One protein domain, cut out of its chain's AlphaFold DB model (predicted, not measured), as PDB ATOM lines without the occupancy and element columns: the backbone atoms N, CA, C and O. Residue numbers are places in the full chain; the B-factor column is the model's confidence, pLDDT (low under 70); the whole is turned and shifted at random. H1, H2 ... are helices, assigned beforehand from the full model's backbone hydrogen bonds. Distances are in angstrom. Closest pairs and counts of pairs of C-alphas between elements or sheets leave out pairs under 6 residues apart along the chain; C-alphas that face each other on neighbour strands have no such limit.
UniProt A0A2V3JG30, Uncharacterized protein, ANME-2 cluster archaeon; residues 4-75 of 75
ATOM      1  N   PRO A   4     118.224  90.417  46.832       91.88
ATOM      2  CA  PRO A   4     119.133  91.521  47.160       91.88
ATOM      3  C   PRO A   4     119.180  91.843  48.660       91.88
ATOM      4  O   PRO A   4     120.252  92.069  49.221       91.88
ATOM      5  N   SER A   5     118.025  91.807  49.328       93.44
ATOM      6  CA  SER A   5     117.903  92.082  50.763       93.44
ATOM      7  C   SER A   5     118.587  91.004  51.607       93.44
ATOM      8  O   SER A   5     119.167  91.305  52.649       93.44
ATOM      9  N   LEU A   6     118.563  89.748  51.146       95.25
ATOM     10  CA  LEU A   6     119.297  88.655  51.782       95.25
ATOM     11  C   LEU A   6     120.813  88.836  51.645       95.25
ATOM     12  O   LEU A   6     121.527  88.726  52.640       95.25
ATOM     13  N   VAL A   7     121.300  89.151  50.440       95.81
ATOM     14  CA  VAL A   7     122.733  89.378  50.192       95.81
ATOM     15  C   VAL A   7     123.251  90.536  51.039       95.81
ATOM     16  O   VAL A   7     124.285  90.395  51.689       95.81
ATOM     17  N   ARG A   8     122.511  91.651  51.109       95.75
ATOM     18  CA  ARG A   8     122.890  92.792  51.951       95.75
ATOM     19  C   ARG A   8     123.025  92.392  53.420       95.75
ATOM     20  O   ARG A   8     124.053  92.671  54.027       95.75
ATOM     21  N   LYS A   9     122.035  91.672  53.954       96.12
ATOM     22  CA  LYS A   9     122.061  91.190  55.339       96.12
ATOM     23  C   LYS A   9     123.268  90.290  55.618       96.12
ATOM     24  O   LYS A   9     123.878  90.412  56.672       96.12
ATOM     25  N   LEU A  10     123.616  89.395  54.693       97.19
ATOM     26  CA  LEU A  10     124.786  88.523  54.844       97.19
ATOM     27  C   LEU A  10     126.098  89.315  54.847       97.19
ATOM     28  O   LEU A  10     126.982  89.007  55.643       97.19
ATOM     29  N   ILE A  11     126.210  90.343  54.000       97.12
ATOM     30  CA  ILE A  11     127.375  91.238  53.977       97.12
ATOM     31  C   ILE A  11     127.507  91.977  55.310       97.12
ATOM     32  O   ILE A  11     128.591  91.991  55.884       97.12
ATOM     33  N   ASP A  12     126.413  92.549  55.821       96.69
ATOM     34  CA  ASP A  12     126.439  93.298  57.079       96.69
ATOM     35  C   ASP A  12     126.854  92.389  58.256       96.69
ATOM     36  O   ASP A  12     127.747  92.745  59.024       96.69
ATOM     37  N   ILE A  13     126.315  91.163  58.331       96.94
ATOM     38  CA  ILE A  13     126.720  90.158  59.333       96.94
ATOM     39  C   ILE A  13     128.211  89.811  59.210       96.94
ATOM     40  O   ILE A  13     128.907  89.714  60.222       96.94
ATOM     41  N   GLY A  14     128.707  89.614  57.984       97.56
ATOM     42  CA  GLY A  14     130.115  89.302  57.742       97.56
ATOM     43  C   GLY A  14     131.041  90.426  58.208       97.56
ATOM     44  O   GLY A  14     132.013  90.167  58.912       97.56
ATOM     45  N   ILE A  15     130.703  91.677  57.889       97.69
ATOM     46  CA  ILE A  15     131.469  92.854  58.321       97.69
ATOM     47  C   ILE A  15     131.492  92.957  59.850       97.69
ATOM     48  O   ILE A  15     132.554  93.169  60.433       97.69
ATOM     49  N   GLU A  16     130.346  92.782  60.514       96.50
ATOM     50  CA  GLU A  16     130.276  92.817  61.978       96.50
ATOM     51  C   GLU A  16     131.147  91.737  62.633       96.50
ATOM     52  O   GLU A  16     131.766  91.990  63.670       96.50
ATOM     53  N   HIS A  17     131.195  90.536  62.052       96.62
ATOM     54  CA  HIS A  17     132.025  89.446  62.556       96.62
ATOM     55  C   HIS A  17     133.521  89.762  62.406       96.62
ATOM     56  O   HIS A  17     134.269  89.684  63.380       96.62
ATOM     57  N   GLU A  18     133.942  90.205  61.219       98.00
ATOM     58  CA  GLU A  18     135.341  90.552  60.937       98.00
ATOM     59  C   GLU A  18     135.847  91.708  61.812       98.00
ATOM     60  O   GLU A  18     136.961  91.663  62.334       98.00
ATOM     61  N   LEU A  19     135.020  92.734  62.047       98.06
ATOM     62  CA  LEU A  19     135.396  93.855  62.913       98.06
ATOM     63  C   LEU A  19     135.601  93.427  64.371       98.06
ATOM     64  O   LEU A  19     136.509  93.934  65.036       98.06
ATOM     65  N   LYS A  20     134.790  92.489  64.873       97.50
ATOM     66  CA  LYS A  20     134.957  91.915  66.216       97.50
ATOM     67  C   LYS A  20     136.260  91.129  66.316       97.50
ATOM     68  O   LYS A  20     137.037  91.369  67.240       97.50
ATOM     69  N   ASP A  21     136.529  90.251  65.356       97.00
ATOM     70  CA  ASP A  21     137.744  89.430  65.329       97.00
ATOM     71  C   ASP A  21     139.006  90.299  65.248       97.00
ATOM     72  O   ASP A  21     139.961  90.106  66.009       97.00
ATOM     73  N   TYR A  22     138.979  91.321  64.393       97.94
ATOM     74  CA  TYR A  22     140.068  92.278  64.250       97.94
ATOM     75  C   TYR A  22     140.309  93.089  65.531       97.94
ATOM     76  O   TYR A  22     141.446  93.184  66.005       97.94
ATOM     77  N   ALA A  23     139.249  93.638  66.137       97.06
ATOM     78  CA  ALA A  23     139.345  94.405  67.378       97.06
ATOM     79  C   ALA A  23     139.924  93.572  68.531       97.06
ATOM     80  O   ALA A  23     140.782  94.047  69.281       97.06
ATOM     81  N   ILE A  24     139.494  92.315  68.640       95.50
ATOM     82  CA  ILE A  24     140.012  91.353  69.610       95.50
ATOM     83  C   ILE A  24     141.502  91.084  69.386       95.50
ATOM     84  O   ILE A  24     142.275  91.098  70.345       95.50
ATOM     85  N   GLY A  25     141.922  90.862  68.136       94.94
ATOM     86  CA  GLY A  25     143.329  90.656  67.798       94.94
ATOM     87  C   GLY A  25     144.196  91.842  68.223       94.94
ATOM     88  O   GLY A  25     145.214  91.662  68.890       94.94
ATOM     89  N   LEU A  26     143.751  93.065  67.924       94.88
ATOM     90  CA  LEU A  26     144.441  94.285  68.345       94.88
ATOM     91  C   LEU A  26     144.511  94.429  69.873       94.88
ATOM     92  O   LEU A  26     145.546  94.852  70.396       94.88
ATOM     93  N   PHE A  27     143.432  94.093  70.585       91.81
ATOM     94  CA  PHE A  27     143.394  94.131  72.048       91.81
ATOM     95  C   PHE A  27     144.366  93.116  72.658       91.81
ATOM     96  O   PHE A  27     145.186  93.469  73.508       91.81
ATOM     97  N   ARG A  28     144.326  91.864  72.184       90.31
ATOM     98  CA  ARG A  28     145.211  90.781  72.634       90.31
ATOM     99  C   ARG A  28     146.681  91.146  72.441       90.31
ATOM    100  O   ARG A  28     147.490  90.934  73.344       90.31
ATOM    101  N   ASP A  29     147.002  91.752  71.302       91.81
ATOM    102  CA  ASP A  29     148.343  92.217  70.950       91.81
ATOM    103  C   ASP A  29     148.746  93.522  71.680       91.81
ATOM    104  O   ASP A  29     149.809  94.077  71.402       91.81
ATOM    105  N   LYS A  30     147.910  94.036  72.599       87.81
ATOM    106  CA  LYS A  30     148.109  95.283  73.366       87.81
ATOM    107  C   LYS A  30     148.289  96.538  72.497       87.81
ATOM    108  O   LYS A  30     148.873  97.524  72.939       87.81
ATOM    109  N   LYS A  31     147.769  96.522  71.265       91.62
ATOM    110  CA  LYS A  31     147.835  97.654  70.321       91.62
ATOM    111  C   LYS A  31     146.749  98.696  70.583       91.62
ATOM    112  O   LYS A  31     146.902  99.850  70.194       91.62
ATOM    113  N   VAL A  32     145.649  98.291  71.218       90.19
ATOM    114  CA  VAL A  32     144.502  99.154  71.533       90.19
ATOM    115  C   VAL A  32     143.966  98.861  72.936       90.19
ATOM    116  O   VAL A  32     144.107  97.751  73.445       90.19
ATOM    117  N   SER A  33     143.326  99.853  73.559       89.81
ATOM    118  CA  SER A  33     142.600  99.672  74.824       89.81
ATOM    119  C   SER A  33     141.274  98.929  74.614       89.81
ATOM    120  O   SER A  33     140.759  98.876  73.496       89.81
ATOM    121  N   LEU A  34     140.660  98.430  75.695       90.69
ATOM    122  CA  LEU A  34     139.308  97.848  75.667       90.69
ATOM    123  C   LEU A  34     138.286  98.806  75.031       90.69
ATOM    124  O   LEU A  34     137.453  98.399  74.226       90.69
ATOM    125  N   GLY A  35     138.370 100.097  75.378       89.81
ATOM    126  CA  GLY A  35     137.502 101.132  74.823       89.81
ATOM    127  C   GLY A  35     137.676 101.301  73.318       89.81
ATOM    128  O   GLY A  35     136.683 101.373  72.599       89.81
ATOM    129  N   LYS A  36     138.923 101.304  72.837       94.25
ATOM    130  CA  LYS A  36     139.200 101.434  71.406       94.25
ATOM    131  C   LYS A  36     138.842 100.162  70.631       94.25
ATOM    132  O   LYS A  36     138.360 100.260  69.510       94.25
ATOM    133  N   ALA A  37     139.006  98.983  71.231       95.81
ATOM    134  CA  ALA A  37     138.534  97.729  70.652       95.81
ATOM    135  C   ALA A  37     137.001  97.734  70.499       95.81
ATOM    136  O   ALA A  37     136.489  97.427  69.426       95.81
ATOM    137  N   ALA A  38     136.276  98.152  71.543       96.44
ATOM    138  CA  ALA A  38     134.820  98.293  71.511       96.44
ATOM    139  C   ALA A  38     134.362  99.230  70.378       96.44
ATOM    140  O   ALA A  38     133.506  98.850  69.582       96.44
ATOM    141  N   GLU A  39     135.013 100.391  70.243       97.44
ATOM    142  CA  GLU A  39     134.769 101.356  69.163       97.44
ATOM    143  C   GLU A  39     134.964 100.738  67.767       97.44
ATOM    144  O   GLU A  39     134.072 100.852  66.930       97.44
ATOM    145  N   ILE A  40     136.079 100.034  67.524       98.06
ATOM    146  CA  ILE A  40     136.374  99.384  66.228       98.06
ATOM    147  C   ILE A  40     135.306  98.346  65.871       98.06
ATOM    148  O   ILE A  40     134.882  98.255  64.723       98.06
ATOM    149  N   SER A  41     134.866  97.571  66.859       97.25
ATOM    150  CA  SER A  41     133.852  96.528  66.672       97.25
ATOM    151  C   SER A  41     132.405  97.038  66.650       97.25
ATOM    152  O   SER A  41     131.489  96.237  66.481       97.25
ATOM    153  N   GLY A  42     132.176  98.342  66.847       97.19
ATOM    154  CA  GLY A  42     130.832  98.929  66.861       97.19
ATOM    155  C   GLY A  42     129.954  98.493  68.042       97.19
ATOM    156  O   GLY A  42     128.731  98.573  67.950       97.19
ATOM    157  N   ILE A  43     130.542  98.028  69.151       97.38
ATOM    158  CA  ILE A  43     129.804  97.569  70.341       97.38
ATOM    159  C   ILE A  43     130.165  98.395  71.580       97.38
ATOM    160  O   ILE A  43     131.157  99.118  71.622       97.38
ATOM    161  N   SER A  44     129.358  98.287  72.636       96.62
ATOM    162  CA  SER A  44     129.666  98.945  73.911       96.62
ATOM    163  C   SER A  44     130.880  98.313  74.608       96.62
ATOM    164  O   SER A  44     131.155  97.125  74.441       96.62
ATOM    165  N   LYS A  45     131.560  99.063  75.491       92.75
ATOM    166  CA  LYS A  45     132.650  98.520  76.333       92.75
ATOM    167  C   LYS A  45     132.222  97.267  77.108       92.75
ATOM    168  O   LYS A  45     132.996  96.325  77.219       92.75
ATOM    169  N   ARG A  46     130.979  97.239  77.609       91.88
ATOM    170  CA  ARG A  46     130.418  96.082  78.320       91.88
ATOM    171  C   ARG A  46     130.218  94.880  77.398       91.88
ATOM    172  O   ARG A  46     130.584  93.780  77.776       91.88
ATOM    173  N   ALA A  47     129.711  95.090  76.184       96.25
ATOM    174  CA  ALA A  47     129.599  94.016  75.198       96.25
ATOM    175  C   ALA A  47     130.975  93.473  74.778       96.25
ATOM    176  O   ALA A  47     131.120  92.271  74.597       96.25
ATOM    177  N   MET A  48     131.997  94.330  74.689       95.81
ATOM    178  CA  MET A  48     133.370  93.883  74.445       95.81
ATOM    179  C   MET A  48     133.921  93.049  75.613       95.81
ATOM    180  O   MET A  48     134.579  92.045  75.373       95.81
ATOM    181  N   LEU A  49     133.630  93.408  76.871       92.81
ATOM    182  CA  LEU A  49     134.012  92.586  78.031       92.81
ATOM    183  C   LEU A  49     133.395  91.183  77.977       92.81
ATOM    184  O   LEU A  49     134.112  90.205  78.177       92.81
ATOM    185  N   GLU A  50     132.097  91.083  77.685       95.06
ATOM    186  CA  GLU A  50     131.435  89.780  77.542       95.06
ATOM    187  C   GLU A  50     132.009  88.995  76.357       95.06
ATOM    188  O   GLU A  50     132.313  87.818  76.504       95.06
ATOM    189  N   LEU A  51     132.276  89.653  75.226       94.69
ATOM    190  CA  LEU A  51     132.876  89.014  74.052       94.69
ATOM    191  C   LEU A  51     134.278  88.449  74.335       94.69
ATOM    192  O   LEU A  51     134.616  87.359  73.874       94.69
ATOM    193  N   LEU A  52     135.104  89.171  75.097       93.25
ATOM    194  CA  LEU A  52     136.419  88.682  75.523       93.25
ATOM    195  C   LEU A  52     136.286  87.482  76.468       93.25
ATOM    196  O   LEU A  52     137.032  86.517  76.330       93.25
ATOM    197  N   LYS A  53     135.313  87.521  77.384       91.06
ATOM    198  CA  LYS A  53     135.017  86.427  78.316       91.06
ATOM    199  C   LYS A  53     134.517  85.173  77.597       91.06
ATOM    200  O   LYS A  53     135.000  84.089  77.891       91.06
ATOM    201  N   GLU A  54     133.595  85.312  76.646       93.50
ATOM    202  CA  GLU A  54     133.057  84.207  75.835       93.50
ATOM    203  C   GLU A  54     134.130  83.497  75.003       93.50
ATOM    204  O   GLU A  54     133.981  82.323  74.673       93.50
ATOM    205  N   ARG A  55     135.209  84.205  74.656       90.12
ATOM    206  CA  ARG A  55     136.326  83.675  73.866       90.12
ATOM    207  C   ARG A  55     137.560  83.322  74.698       90.12
ATOM    208  O   ARG A  55     138.630  83.134  74.120       90.12
ATOM    209  N   ASP A  56     137.425  83.271  76.024       88.19
ATOM    210  CA  ASP A  56     138.507  82.976  76.973       88.19
ATOM    211  C   ASP A  56     139.751  83.866  76.779       88.19
ATOM    212  O   ASP A  56     140.897  83.448  76.960       88.19
ATOM    213  N   ILE A  57     139.535  85.128  76.400       84.44
ATOM    214  CA  ILE A  57     140.610  86.096  76.192       84.44
ATOM    215  C   ILE A  57     140.844  86.837  77.504       84.44
ATOM    216  O   ILE A  57     139.969  87.587  77.950       84.44
ATOM    217  N   PRO A  58     142.018  86.672  78.137       78.88
ATOM    218  CA  PRO A  58     142.289  87.322  79.402       78.88
ATOM    219  C   PRO A  58     142.275  88.837  79.223       78.88
ATOM    220  O   PRO A  58     142.869  89.391  78.291       78.88
ATOM    221  N   LEU A  59     141.626  89.518  80.167       74.12
ATOM    222  CA  LEU A  59     141.796  90.949  80.335       74.12
ATOM    223  C   LEU A  59     143.250  91.160  80.747       74.12
ATOM    224  O   LEU A  59     143.618  90.979  81.904       74.12
ATOM    225  N   ASN A  60     144.091  91.521  79.778       63.88
ATOM    226  CA  ASN A  60     145.490  91.905  79.975       63.88
ATOM    227  C   ASN A  60     145.609  93.256  80.717       63.88
ATOM    228  O   ASN A  60     146.487  94.065  80.422       63.88
ATOM    229  N   THR A  61     144.704  93.511  81.657       60.75
ATOM    230  CA  THR A  61     144.596  94.728  82.443       60.75
ATOM    231  C   THR A  61     145.358  94.500  83.736       60.75
ATOM    232  O   THR A  61     145.032  93.598  84.509       60.75
ATOM    233  N   SER A  62     146.398  95.297  83.985       59.22
ATOM    234  CA  SER A  62     147.053  95.257  85.288       59.22
ATOM    235  C   SER A  62     146.136  95.880  86.346       59.22
ATOM    236  O   SER A  62     145.314  96.745  86.041       59.22
ATOM    237  N   THR A  63     146.294  95.502  87.613       57.16
ATOM    238  CA  THR A  63     145.577  96.133  88.740       57.16
ATOM    239  C   THR A  63     145.731  97.659  88.759       57.16
ATOM    240  O   THR A  63     144.809  98.376  89.139       57.16
ATOM    241  N   ARG A  64     146.871  98.169  88.276       56.78
ATOM    242  CA  ARG A  64     147.145  99.602  88.115       56.78
ATOM    243  C   ARG A  64     146.252 100.261  87.059       56.78
ATOM    244  O   ARG A  64     145.848 101.405  87.250       56.78
ATOM    245  N   ASP A  65     145.948  99.557  85.975       63.78
ATOM    246  CA  ASP A  65     145.094 100.070  84.898       63.78
ATOM    247  C   ASP A  65     143.625 100.095  85.339       63.78
ATOM    248  O   ASP A  65     142.941 101.090  85.118       63.78
ATOM    249  N   ILE A  66     143.182  99.071  86.084       66.62
ATOM    250  CA  ILE A  66     141.849  99.052  86.718       66.62
ATOM    251  C   ILE A  66     141.689 100.245  87.668       66.62
ATOM    252  O   ILE A  66     140.664 100.922  87.645       66.62
ATOM    253  N   GLN A  67     142.708 100.532  88.484       62.88
ATOM    254  CA  GLN A  67     142.660 101.643  89.434       62.88
ATOM    255  C   GLN A  67     142.601 103.008  88.737       62.88
ATOM    256  O   GLN A  67     141.889 103.898  89.195       62.88
ATOM    257  N   LYS A  68     143.330 103.182  87.627       65.50
ATOM    258  CA  LYS A  68     143.264 104.410  86.824       65.50
ATOM    259  C   LYS A  68     141.872 104.635  86.244       65.50
ATOM    260  O   LYS A  68     141.353 105.741  86.362       65.50
ATOM    261  N   ASP A  69     141.282 103.598  85.657       69.00
ATOM    262  CA  ASP A  69     139.940 103.678  85.074       69.00
ATOM    263  C   ASP A  69     138.872 103.938  86.146       69.00
ATOM    264  O   ASP A  69     137.947 104.713  85.913       69.00
ATOM    265  N   PHE A  70     139.016 103.335  87.333       72.56
ATOM    266  CA  PHE A  70     138.125 103.577  88.469       72.56
ATOM    267  C   PHE A  70     138.191 105.033  88.937       72.56
ATOM    268  O   PHE A  70     137.157 105.686  89.031       72.56
ATOM    269  N   ASN A  71     139.398 105.555  89.165       73.50
ATOM    270  CA  ASN A  71     139.584 106.924  89.643       73.50
ATOM    271  C   ASN A  71     139.020 107.951  88.650       73.50
ATOM    272  O   ASN A  71     138.306 108.860  89.058       73.50
ATOM    273  N   ALA A  72     139.267 107.760  87.349       68.06
ATOM    274  CA  ALA A  72     138.767 108.645  86.295       68.06
ATOM    275  C   ALA A  72     137.233 108.631  86.140       68.06
ATOM    276  O   ALA A  72     136.681 109.530  85.516       68.06
ATOM    277  N   ALA A  73     136.548 107.603  86.647       69.69
ATOM    278  CA  ALA A  73     135.088 107.514  86.630       69.69
ATOM    279  C   ALA A  73     134.428 108.103  87.890       69.69
ATOM    280  O   ALA A  73     133.208 108.259  87.914       69.69
ATOM    281  N   THR A  74     135.211 108.367  88.940       69.44
ATOM    282  CA  THR A  74     134.737 108.882  90.236       69.44
ATOM    283  C   THR A  74     135.095 110.349  90.494       69.44
ATOM    284  O   THR A  74     134.630 110.901  91.490       69.44
ATOM    285  N   GLU A  75     135.910 110.955  89.628       54.88
ATOM    286  CA  GLU A  75     136.165 112.406  89.545       54.88
ATOM    287  C   GLU A  75     135.162 113.089  88.605       54.88
ATOM    288  O   GLU A  75     134.747 114.226  88.929       54.88
TER     289      GLU A  75
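What this domain is: This is residues 4 to 75 of the 75 residues of an uncharacterized protein of ANME-2 cluster archaeon (UniProt A0A2V3JG30). A long helix, H1, runs out of a small compact body where H2 folds back beside its last part and H3, meeting H2 near H3's first residue, Lys 45, runs away from it about perpendicular to both H1 and H2; H4 sticks out at the other end of the long axis. The printed 72 residues hold four named helices, H1 to H4 in chain order, and no named strand: all helix. The whole is loose, radius of gyration of the C-alphas 14.6 A, spanning 50 by 25 by 20 A.

Where its parts are: H1, residues 4 to 28, runs 36.5 A from C-alpha 4 at (119.133, 91.521, 47.160). H2 is residues 34 to 40, 10.0 A; H3, 45 to 54, 14.3 A; H4, 63 to 74, 16.8 A, ending at C-alpha 74, (134.737, 108.882, 90.236).

How they stand to each other: H1, with residues 19 to 27 alone, touches H2 in a hairpin, opposite ways at a shallow tilt of 30 degrees; closest C-alphas, Ala 23 and Ala 37, 4.7 A. H2 touches H3, about perpendicular at 81 degrees; closest C-alphas, Ala 38 and Lys 45, 5.3 A. H4 is apart from H1, H2 and H3. In each helix every O i to N i+4 pair is within hydrogen-bond range.

The domain as a whole: The farthest C-alphas, Pro 4 and Arg 64, are 50.3 A apart. The printed part has no cut and no long link. pLDDT is under 70 at residues 60 to 69 and 72 to 75.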